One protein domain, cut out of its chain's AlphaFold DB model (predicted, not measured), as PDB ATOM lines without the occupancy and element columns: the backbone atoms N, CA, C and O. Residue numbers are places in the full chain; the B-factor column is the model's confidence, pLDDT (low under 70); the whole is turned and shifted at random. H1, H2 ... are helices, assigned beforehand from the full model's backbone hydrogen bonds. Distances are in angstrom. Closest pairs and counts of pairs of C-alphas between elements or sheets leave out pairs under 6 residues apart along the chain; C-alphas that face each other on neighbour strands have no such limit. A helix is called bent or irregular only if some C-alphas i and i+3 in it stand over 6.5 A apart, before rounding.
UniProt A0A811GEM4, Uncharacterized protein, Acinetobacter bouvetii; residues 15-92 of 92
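This is residues 15 to 92 of the 92 residues of an uncharacterized protein of Acinetobacter bouvetii (UniProt A0A811GEM4). The model is a long helical hairpin with a bent-over end: H3 and H4 run side by side from the turn at residues 59 to 62, H2 continues the H3 side beyond Tyr 42, and H1 turns off at the far end of H2. The last part of H4 sticks out, with residues 78 to 92 standing free. The printed part has 78 residues with four named helices, H1, H2, H3 and H4 in that order, and no named strand; its class is all helix. It is only just loose, close to extended, with a radius of gyration of the C-alphas of 17.1 A, and elongated, spanning 50 by 31 by 20 A.

H1, residues 15 to 27, begins at C-alpha 15 at (-56.125, -43.610, -12.626) and is 18.9 A long from first to last C-alpha. H2, residues 31 to 41, is 15.6 A long. H3, residues 43 to 58, is 22.5 A long. H4, residues 63 to 90, is the longest at 40.9 A and ends at C-alpha 90 at (-36.134, -22.980, -25.425).

H1 touches H2 with residues 20 to 24 alone, about perpendicular at 84 degrees; the closest C-alphas, of Ala 24 and Lys 31, are 5.0 A apart. H2 and H3 meet only through their link, Tyr 42. H3 and H4 form a helical hairpin, opposite ways at a shallow tilt of 12 degrees; they touch, H4 with residues 63 to 74 alone, and the closest C-alphas, of Ile 56 and Ala 63, are 4.8 A apart. H1 is apart from H3 and H4, and H2 is apart from H4. In H1, H2, H3 and H4 every O i to N i+4 pair is within hydrogen-bond range.

The C-alphas farthest apart, of Gly 28 and Glu 61, are 50.4 A apart. The printed part has no cut and ends at residue 92, the chain's last. The three links are tight. The mean pLDDT of the printed part is 89.6; residue 92 alone is under 70.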
ATOM      1  N   ASP A  15     -56.571 -44.913 -12.122       96.88
ATOM      2  CA  ASP A  15     -56.125 -43.610 -12.626       96.88
ATOM      3  C   ASP A  15     -54.674 -43.650 -13.127       96.88
ATOM      4  O   ASP A  15     -54.363 -43.191 -14.229       96.88
ATOM      5  N   LEU A  16     -53.778 -44.265 -12.356       95.19
ATOM      6  CA  LEU A  16     -52.382 -44.442 -12.741       95.19
ATOM      7  C   LEU A  16     -52.246 -45.397 -13.932       95.19
ATOM      8  O   LEU A  16     -51.420 -45.180 -14.823       95.19
ATOM      9  N   ASN A  17     -53.061 -46.451 -13.962       96.19
ATOM     10  CA  ASN A  17     -53.086 -47.401 -15.061       96.19
ATOM     11  C   ASN A  17     -53.472 -46.718 -16.383       96.19
ATOM     12  O   ASN A  17     -52.801 -46.941 -17.393       96.19
ATOM     13  N   GLU A  18     -54.499 -45.863 -16.369       97.62
ATOM     14  CA  GLU A  18     -54.951 -45.122 -17.550       97.62
ATOM     15  C   GLU A  18     -53.847 -44.215 -18.119       97.62
ATOM     16  O   GLU A  18     -53.630 -44.183 -19.335       97.62
ATOM     17  N   ILE A  19     -53.104 -43.519 -17.251       97.31
ATOM     18  CA  ILE A  19     -51.979 -42.663 -17.662       97.31
ATOM     19  C   ILE A  19     -50.946 -43.480 -18.444       97.31
ATOM     20  O   ILE A  19     -50.572 -43.111 -19.562       97.31
ATOM     21  N   PHE A  20     -50.507 -44.611 -17.889       96.69
ATOM     22  CA  PHE A  20     -49.505 -45.448 -18.542       96.69
ATOM     23  C   PHE A  20     -50.022 -46.113 -19.819       96.69
ATOM     24  O   PHE A  20     -49.253 -46.242 -20.773       96.69
ATOM     25  N   ASP A  21     -51.301 -46.498 -19.876       97.06
ATOM     26  CA  ASP A  21     -51.912 -47.043 -21.095       97.06
ATOM     27  C   ASP A  21     -51.888 -46.019 -22.239       97.06
ATOM     28  O   ASP A  21     -51.517 -46.352 -23.367       97.06
ATOM     29  N   ARG A  22     -52.197 -44.750 -21.954       97.94
ATOM     30  CA  ARG A  22     -52.172 -43.679 -22.960       97.94
ATOM     31  C   ARG A  22     -50.757 -43.345 -23.424       97.94
ATOM     32  O   ARG A  22     -50.536 -43.212 -24.626       97.94
ATOM     33  N   ILE A  23     -49.794 -43.241 -22.504       96.81
ATOM     34  CA  ILE A  23     -48.384 -42.995 -22.855       96.81
ATOM     35  C   ILE A  23     -47.859 -44.120 -23.754       96.81
ATOM     36  O   ILE A  23     -47.271 -43.854 -24.802       96.81
ATOM     37  N   ALA A  24     -48.123 -45.372 -23.377       96.75
ATOM     38  CA  ALA A  24     -47.723 -46.546 -24.142       96.75
ATOM     39  C   ALA A  24     -48.326 -46.549 -25.556       96.75
ATOM     40  O   ALA A  24     -47.613 -46.808 -26.528       96.75
ATOM     41  N   ALA A  25     -49.612 -46.197 -25.681       97.50
ATOM     42  CA  ALA A  25     -50.291 -46.080 -26.968       97.50
ATOM     43  C   ALA A  25     -49.664 -45.001 -27.866       97.50
ATOM     44  O   ALA A  25     -49.420 -45.264 -29.041       97.50
ATOM     45  N   PHE A  26     -49.349 -43.819 -27.322       97.19
ATOM     46  CA  PHE A  26     -48.699 -42.747 -28.088       97.19
ATOM     47  C   PHE A  26     -47.278 -43.102 -28.532       97.19
ATOM     48  O   PHE A  26     -46.871 -42.738 -29.632       97.19
ATOM     49  N   GLN A  27     -46.525 -43.817 -27.697       93.50
ATOM     50  CA  GLN A  27     -45.157 -44.237 -28.004       93.50
ATOM     51  C   GLN A  27     -45.090 -45.511 -28.866       93.50
ATOM     52  O   GLN A  27     -44.022 -45.847 -29.376       93.50
ATOM     53  N   GLY A  28     -46.201 -46.239 -29.023       96.00
ATOM     54  CA  GLY A  28     -46.243 -47.502 -29.763       96.00
ATOM     55  C   GLY A  28     -45.453 -48.633 -29.095       96.00
ATOM     56  O   GLY A  28     -44.943 -49.518 -29.781       96.00
ATOM     57  N   VAL A  29     -45.320 -48.608 -27.765       95.69
ATOM     58  CA  VAL A  29     -44.551 -49.598 -26.990       95.69
ATOM     59  C   VAL A  29     -45.416 -50.278 -25.926       95.69
ATOM     60  O   VAL A  29     -46.439 -49.732 -25.522       95.69
ATOM     61  N   PRO A  30     -45.031 -51.464 -25.416       95.94
ATOM     62  CA  PRO A  30     -45.749 -52.087 -24.307       95.94
ATOM     63  C   PRO A  30     -45.721 -51.218 -23.042       95.94
ATOM     64  O   PRO A  30     -44.659 -50.740 -22.648       95.94
ATOM     65  N   LYS A  31     -46.851 -51.114 -22.329       94.62
ATOM     66  CA  LYS A  31     -46.960 -50.393 -21.044       94.62
ATOM     67  C   LYS A  31     -45.879 -50.776 -20.031       94.62
ATOM     68  O   LYS A  31     -45.305 -49.919 -19.368       94.62
ATOM     69  N   THR A  32     -45.555 -52.065 -19.936       93.31
ATOM     70  CA  THR A  32     -44.508 -52.555 -19.029       93.31
ATOM     71  C   THR A  32     -43.137 -51.966 -19.347       93.31
ATOM     72  O   THR A  32     -42.353 -51.768 -18.429       93.31
ATOM     73  N   LYS A  33     -42.843 -51.671 -20.620       92.94
ATOM     74  CA  LYS A  33     -41.589 -51.025 -21.020       92.94
ATOM     75  C   LYS A  33     -41.518 -49.602 -20.465       92.94
ATOM     76  O   LYS A  33     -40.536 -49.286 -19.810       92.94
ATOM     77  N   VAL A  34     -42.587 -48.819 -20.624       93.88
ATOM     78  CA  VAL A  34     -42.689 -47.452 -20.077       93.88
ATOM     79  C   VAL A  34     -42.466 -47.444 -18.563       93.88
ATOM     80  O   VAL A  34     -41.688 -46.645 -18.052       93.88
ATOM     81  N   ILE A  35     -43.111 -48.365 -17.838       93.38
ATOM     82  CA  ILE A  35     -42.976 -48.466 -16.377       93.38
ATOM     83  C   ILE A  35     -41.539 -48.822 -15.980       93.38
ATOM     84  O   ILE A  35     -40.991 -48.218 -15.063       93.38
ATOM     85  N   VAL A  36     -40.921 -49.798 -16.651       92.44
ATOM     86  CA  VAL A  36     -39.543 -50.213 -16.347       92.44
ATOM     87  C   VAL A  36     -38.556 -49.089 -16.647       92.44
ATOM     88  O   VAL A  36     -37.716 -48.809 -15.801       92.44
ATOM     89  N   GLU A  37     -38.675 -48.418 -17.792       92.00
ATOM     90  CA  GLU A  37     -37.804 -47.295 -18.161       92.00
ATOM     91  C   GLU A  37     -37.934 -46.133 -17.173       92.00
ATOM     92  O   GLU A  37     -36.926 -45.558 -16.764       92.00
ATOM     93  N   LEU A  38     -39.154 -45.837 -16.713       91.88
ATOM     94  CA  LEU A  38     -39.372 -44.856 -15.654       91.88
ATOM     95  C   LEU A  38     -38.661 -45.278 -14.361       91.88
ATOM     96  O   LEU A  38     -37.903 -44.500 -13.792       91.88
ATOM     97  N   LEU A  39     -38.846 -46.516 -13.903       91.69
ATOM     98  CA  LEU A  39     -38.181 -47.006 -12.689       91.69
ATOM     99  C   LEU A  39     -36.648 -47.020 -12.823       91.69
ATOM    100  O   LEU A  39     -35.946 -46.746 -11.849       91.69
ATOM    101  N   GLU A  40     -36.118 -47.303 -14.015       90.94
ATOM    102  CA  GLU A  40     -34.685 -47.224 -14.306       90.94
ATOM    103  C   GLU A  40     -34.173 -45.777 -14.264       90.94
ATOM    104  O   GLU A  40     -33.110 -45.538 -13.690       90.94
ATOM    105  N   ALA A  41     -34.940 -44.810 -14.777       87.56
ATOM    106  CA  ALA A  41     -34.614 -43.387 -14.672       87.56
ATOM    107  C   ALA A  41     -34.591 -42.902 -13.210       87.56
ATOM    108  O   ALA A  41     -33.736 -42.105 -12.829       87.56
ATOM    109  N   TYR A  42     -35.470 -43.443 -12.360       88.12
ATOM    110  CA  TYR A  42     -35.516 -43.136 -10.925       88.12
ATOM    111  C   TYR A  42     -34.477 -43.893 -10.082       88.12
ATOM    112  O   TYR A  42     -34.395 -43.680  -8.871       88.12
ATOM    113  N   LYS A  43     -33.652 -44.761 -10.680       89.50
ATOM    114  CA  LYS A  43     -32.717 -45.623  -9.942       89.50
ATOM    115  C   LYS A  43     -31.765 -44.850  -9.024       89.50
ATOM    116  O   LYS A  43     -31.517 -45.311  -7.912       89.50
ATOM    117  N   SER A  44     -31.236 -43.708  -9.467       88.00
ATOM    118  CA  SER A  44     -30.327 -42.887  -8.650       88.00
ATOM    119  C   SER A  44     -31.035 -42.327  -7.418       88.00
ATOM    120  O   SER A  44     -30.559 -42.518  -6.304       88.00
ATOM    121  N   VAL A  45     -32.236 -41.770  -7.603       87.75
ATOM    122  CA  VAL A  45     -33.073 -41.239  -6.515       87.75
ATOM    123  C   VAL A  45     -33.432 -42.336  -5.511       87.75
ATOM    124  O   VAL A  45     -33.328 -42.140  -4.300       87.75
ATOM    125  N   LEU A  46     -33.816 -43.522  -5.994       90.75
ATOM    126  CA  LEU A  46     -34.127 -44.668  -5.134       90.75
ATOM    127  C   LEU A  46     -32.903 -45.136  -4.340       90.75
ATOM    128  O   LEU A  46     -33.041 -45.512  -3.178       90.75
ATOM    129  N   LYS A  47     -31.711 -45.094  -4.946       92.56
ATOM    130  CA  LYS A  47     -30.463 -45.438  -4.265       92.56
ATOM    131  C   LYS A  47     -30.126 -44.431  -3.169       92.56
ATOM    132  O   LYS A  47     -29.854 -44.846  -2.054       92.56
ATOM    133  N   GLU A  48     -30.199 -43.136  -3.449       90.06
ATOM    134  CA  GLU A  48     -29.951 -42.103  -2.435       90.06
ATOM    135  C   GLU A  48     -30.956 -42.169  -1.287       90.06
ATOM    136  O   GLU A  48     -30.591 -41.996  -0.125       90.06
ATOM    137  N   THR A  49     -32.214 -42.481  -1.606       90.69
ATOM    138  CA  THR A  49     -33.254 -42.719  -0.601       90.69
ATOM    139  C   THR A  49     -32.879 -43.899   0.296       90.69
ATOM    140  O   THR A  49     -32.959 -43.785   1.518       90.69
ATOM    141  N   LEU A  50     -32.444 -45.020  -0.291       93.75
ATOM    142  CA  LEU A  50     -31.979 -46.185   0.463       93.75
ATOM    143  C   LEU A  50     -30.770 -45.832   1.339       93.75
ATOM    144  O   LEU A  50     -30.800 -46.101   2.536       93.75
ATOM    145  N   ASP A  51     -29.761 -45.170   0.771       93.88
ATOM    146  CA  ASP A  51     -28.544 -44.769   1.483       93.88
ATOM    147  C   ASP A  51     -28.873 -43.845   2.675       93.88
ATOM    148  O   ASP A  51     -28.269 -43.954   3.743       93.88
ATOM    149  N   ALA A  52     -29.845 -42.938   2.526       92.62
ATOM    150  CA  ALA A  52     -30.311 -42.076   3.611       92.62
ATOM    151  C   ALA A  52     -31.016 -42.874   4.718       92.62
ATOM    152  O   ALA A  52     -30.729 -42.661   5.896       92.62
ATOM    153  N   ILE A  53     -31.895 -43.815   4.357       94.25
ATOM    154  CA  ILE A  53     -32.579 -44.691   5.322       94.25
ATOM    155  C   ILE A  53     -31.558 -45.536   6.092       94.25
ATOM    156  O   ILE A  53     -31.612 -45.593   7.318       94.25
ATOM    157  N   GLU A  54     -30.595 -46.145   5.399       95.38
ATOM    158  CA  GLU A  54     -29.539 -46.944   6.028       95.38
ATOM    159  C   GLU A  54     -28.681 -46.102   6.980       95.38
ATOM    160  O   GLU A  54     -28.351 -46.552   8.077       95.38
ATOM    161  N   LYS A  55     -28.344 -44.861   6.611       93.38
ATOM    162  CA  LYS A  55     -27.627 -43.940   7.507       93.38
ATOM    163  C   LYS A  55     -28.439 -43.600   8.752       93.38
ATOM    164  O   LYS A  55     -27.880 -43.623   9.840       93.38
ATOM    165  N   ILE A  56     -29.735 -43.324   8.610       93.44
ATOM    166  CA  ILE A  56     -30.624 -43.025   9.746       93.44
ATOM    167  C   ILE A  56     -30.733 -44.226  10.692       93.44
ATOM    168  O   ILE A  56     -30.700 -44.054  11.908       93.44
ATOM    169  N   GLU A  57     -30.849 -45.442  10.157       93.50
ATOM    170  CA  GLU A  57     -30.905 -46.651  10.984       93.50
ATOM    171  C   GLU A  57     -29.603 -46.885  11.762       93.50
ATOM    172  O   GLU A  57     -29.653 -47.300  12.921       93.50
ATOM    173  N   ASN A  58     -28.450 -46.580  11.155       92.81
ATOM    174  CA  ASN A  58     -27.133 -46.731  11.780       92.81
ATOM    175  C   ASN A  58     -26.750 -45.561  12.708       92.81
ATOM    176  O   ASN A  58     -25.941 -45.752  13.616       92.81
ATOM    177  N   ASP A  59     -27.325 -44.373  12.507       91.81
ATOM    178  CA  ASP A  59     -27.080 -43.157  13.289       91.81
ATOM    179  C   ASP A  59     -28.403 -42.438  13.604       91.81
ATOM    180  O   ASP A  59     -28.781 -41.413  13.025       91.81
ATOM    181  N   ARG A  60     -29.137 -43.024  14.553       86.19
ATOM    182  CA  ARG A  60     -30.463 -42.541  14.957       86.19
ATOM    183  C   ARG A  60     -30.422 -41.193  15.671       86.19
ATOM    184  O   ARG A  60     -31.418 -40.474  15.642       86.19
ATOM    185  N   GLU A  61     -29.302 -40.846  16.304       90.19
ATOM    186  CA  GLU A  61     -29.140 -39.565  17.003       90.19
ATOM    187  C   GLU A  61     -29.114 -38.398  16.008       90.19
ATOM    188  O   GLU A  61     -29.720 -37.357  16.263       90.19
ATOM    189  N   ASN A  62     -28.519 -38.605  14.829       91.00
ATOM    190  CA  ASN A  62     -28.440 -37.599  13.769       91.00
ATOM    191  C   ASN A  62     -29.523 -37.745  12.687       91.00
ATOM    192  O   ASN A  62     -29.463 -37.078  11.650       91.00
ATOM    193  N   ALA A  63     -30.557 -38.558  12.923       88.31
ATOM    194  CA  ALA A  63     -31.595 -38.870  11.940       88.31
ATOM    195  C   ALA A  63     -32.228 -37.629  11.283       88.31
ATOM    196  O   ALA A  63     -32.434 -37.591  10.069       88.31
ATOM    197  N   GLN A  64     -32.508 -36.586  12.074       90.75
ATOM    198  CA  GLN A  64     -33.084 -35.337  11.565       90.75
ATOM    199  C   GLN A  64     -32.129 -34.578  10.639       90.75
ATOM    200  O   GLN A  64     -32.573 -34.007   9.642       90.75
ATOM    201  N   GLN A  65     -30.832 -34.567  10.951       92.69
ATOM    202  CA  GLN A  65     -29.827 -33.932  10.103       92.69
ATOM    203  C   GLN A  65     -29.684 -34.695   8.784       92.69
ATOM    204  O   GLN A  65     -29.741 -34.079   7.722       92.69
ATOM    205  N   ILE A  66     -29.591 -36.024   8.845       90.31
ATOM    206  CA  ILE A  66     -29.466 -36.882   7.660       90.31
ATOM    207  C   ILE A  66     -30.686 -36.719   6.742       90.31
ATOM    208  O   ILE A  66     -30.538 -36.530   5.536       90.31
ATOM    209  N   ALA A  67     -31.898 -36.716   7.308       89.62
ATOM    210  CA  ALA A  67     -33.124 -36.484   6.547       89.62
ATOM    211  C   ALA A  67     -33.152 -35.090   5.895       89.62
ATOM    212  O   ALA A  67     -33.628 -34.936   4.769       89.62
ATOM    213  N   LYS A  68     -32.622 -34.072   6.585       91.56
ATOM    214  CA  LYS A  68     -32.523 -32.710   6.055       91.56
ATOM    215  C   LYS A  68     -31.539 -32.623   4.889       91.56
ATOM    216  O   LYS A  68     -31.879 -32.018   3.878       91.56
ATOM    217  N   GLU A  69     -30.360 -33.225   5.015       90.62
ATOM    218  CA  GLU A  69     -29.351 -33.270   3.948       90.62
ATOM    219  C   GLU A  69     -29.880 -34.012   2.715       90.62
ATOM    220  O   GLU A  69     -29.778 -33.508   1.598       90.62
ATOM    221  N   PHE A  70     -30.540 -35.156   2.913       90.38
ATOM    222  CA  PHE A  70     -31.212 -35.885   1.838       90.38
ATOM    223  C   PHE A  70     -32.267 -35.027   1.126       90.38
ATOM    224  O   PHE A  70     -32.241 -34.898  -0.096       90.38
ATOM    225  N   GLY A  71     -33.163 -34.383   1.883       88.50
ATOM    226  CA  GLY A  71     -34.186 -33.508   1.308       88.50
ATOM    227  C   GLY A  71     -33.598 -32.319   0.543       88.50
ATOM    228  O   GLY A  71     -34.128 -31.934  -0.496       88.50
ATOM    229  N   GLN A  72     -32.487 -31.751   1.019       89.25
ATOM    230  CA  GLN A  72     -31.776 -30.681   0.317       89.25
ATOM    231  C   GLN A  72     -31.175 -31.164  -1.005       89.25
ATOM    232  O   GLN A  72     -31.351 -30.488  -2.016       89.25
ATOM    233  N   ASN A  73     -30.529 -32.331  -1.014       86.94
ATOM    234  CA  ASN A  73     -29.940 -32.898  -2.227       86.94
ATOM    235  C   ASN A  73     -31.010 -33.197  -3.284       86.94
ATOM    236  O   ASN A  73     -30.878 -32.746  -4.418       86.94
ATOM    237  N   LEU A  74     -32.135 -33.808  -2.891       86.50
ATOM    238  CA  LEU A  74     -33.254 -34.045  -3.809       86.50
ATOM    239  C   LEU A  74     -33.799 -32.755  -4.439       86.50
ATOM    240  O   LEU A  74     -34.150 -32.736  -5.620       86.50
ATOM    241  N   LEU A  75     -33.901 -31.674  -3.661       85.88
ATOM    242  CA  LEU A  75     -34.370 -30.386  -4.175       85.88
ATOM    243  C   LEU A  75     -33.378 -29.771  -5.166       85.88
ATOM    244  O   LEU A  75     -33.808 -29.191  -6.164       85.88
ATOM    245  N   LEU A  76     -32.076 -29.890  -4.905       85.62
ATOM    246  CA  LEU A  76     -31.038 -29.418  -5.820       85.62
ATOM    247  C   LEU A  76     -31.074 -30.200  -7.137       85.62
ATOM    248  O   LEU A  76     -31.083 -29.589  -8.205       85.62
ATOM    249  N   ASP A  77     -31.200 -31.523  -7.073       82.94
ATOM    250  CA  ASP A  77     -31.287 -32.369  -8.266       82.94
ATOM    251  C   ASP A  77     -32.541 -32.067  -9.092       82.94
ATOM    252  O   ASP A  77     -32.477 -31.957 -10.320       82.94
ATOM    253  N   ALA A  78     -33.677 -31.835  -8.428       80.06
ATOM    254  CA  ALA A  78     -34.901 -31.405  -9.093       80.06
ATOM    255  C   ALA A  78     -34.729 -30.045  -9.794       80.06
ATOM    256  O   ALA A  78     -35.204 -29.862 -10.916       80.06
ATOM    257  N   GLN A  79     -34.035 -29.087  -9.169       78.06
ATOM    258  CA  GLN A  79     -33.747 -27.785  -9.779       78.06
ATOM    259  C   GLN A  79     -32.849 -27.912 -11.009       78.06
ATOM    260  O   GLN A  79     -33.126 -27.273 -12.026       78.06
ATOM    261  N   VAL A  80     -31.812 -28.751 -10.942       82.06
ATOM    262  CA  VAL A  80     -30.936 -29.032 -12.086       82.06
ATOM    263  C   VAL A  80     -31.743 -29.641 -13.231       82.06
ATOM    264  O   VAL A  80     -31.688 -29.127 -14.347       82.06
ATOM    265  N   MET A  81     -32.562 -30.660 -12.949       80.38
ATOM    266  CA  MET A  81     -33.415 -31.302 -13.955       80.38
ATOM    267  C   MET A  81     -34.383 -30.306 -14.613       80.38
ATOM    268  O   MET A  81     -34.477 -30.255 -15.839       80.38
ATOM    269  N   MET A  82     -35.075 -29.474 -13.826       76.62
ATOM    270  CA  MET A  82     -35.968 -28.437 -14.361       76.62
ATOM    271  C   MET A  82     -35.219 -27.402 -15.206       76.62
ATOM    272  O   MET A  82     -35.754 -26.932 -16.213       76.62
ATOM    273  N   GLY A  83     -33.988 -27.054 -14.820       81.81
ATOM    274  CA  GLY A  83     -33.114 -26.179 -15.594       81.81
ATOM    275  C   GLY A  83     -32.786 -26.764 -16.968       81.81
ATOM    276  O   GLY A  83     -32.943 -26.072 -17.973       81.81
ATOM    277  N   THR A  84     -32.413 -28.045 -17.023       79.06
ATOM    278  CA  THR A  84     -32.145 -28.766 -18.276       79.06
ATOM    279  C   THR A  84     -33.377 -28.816 -19.177       79.06
ATOM    280  O   THR A  84     -33.289 -28.410 -20.332       79.06
ATOM    281  N   ILE A  85     -34.543 -29.202 -18.643       76.81
ATOM    282  CA  ILE A  85     -35.800 -29.246 -19.414       76.81
ATOM    283  C   ILE A  85     -36.148 -27.857 -19.960       76.81
ATOM    284  O   ILE A  85     -36.523 -27.709 -21.119       76.81
ATOM    285  N   SER A  86     -36.004 -26.815 -19.135       77.00
ATOM    286  CA  SER A  86     -36.287 -25.438 -19.555       77.00
ATOM    287  C   SER A  86     -35.377 -24.982 -20.695       77.00
ATOM    288  O   SER A  86     -35.804 -24.185 -21.528       77.00
ATOM    289  N   GLN A  87     -34.128 -25.452 -20.723       80.94
ATOM    290  CA  GLN A  87     -33.187 -25.147 -21.792       80.94
ATOM    291  C   GLN A  87     -33.550 -25.898 -23.077       80.94
ATOM    292  O   GLN A  87     -33.676 -25.266 -24.118       80.94
ATOM    293  N   GLU A  88     -33.837 -27.198 -22.986       78.62
ATOM    294  CA  GLU A  88     -34.280 -28.004 -24.131       78.62
ATOM    295  C   GLU A  88     -35.557 -27.443 -24.772       78.62
ATOM    296  O   GLU A  88     -35.644 -27.366 -25.991       78.62
ATOM    297  N   VAL A  89     -36.524 -26.977 -23.969       80.44
ATOM    298  CA  VAL A  89     -37.761 -26.355 -24.475       80.44
ATOM    299  C   VAL A  89     -37.507 -25.013 -25.168       80.44
ATOM    300  O   VAL A  89     -38.228 -24.681 -26.103       80.44
ATOM    301  N   LYS A  90     -36.516 -24.226 -24.730       73.00
ATOM    302  CA  LYS A  90     -36.134 -22.980 -25.425       73.00
ATOM    303  C   LYS A  90     -35.453 -23.238 -26.765       73.00
ATOM    304  O   LYS A  90     -35.495 -22.363 -27.624       73.00
ATOM    305  N   ASP A  91     -34.796 -24.386 -26.889       82.56
ATOM    306  CA  ASP A  91     -34.035 -24.776 -28.071       82.56
ATOM    307  C   ASP A  91     -34.908 -25.510 -29.123       82.56
ATOM    308  O   ASP A  91     -34.405 -25.851 -30.198       82.56
ATOM    309  N   LEU A  92     -36.205 -25.724 -28.836       69.88
ATOM    310  CA  LEU A  92     -37.251 -26.186 -29.770       69.88
ATOM    311  C   LEU A  92     -37.870 -25.027 -30.567       69.88
ATOM    312  O   LEU A  92     -38.133 -25.242 -31.773       69.88
TER     313      LEU A  92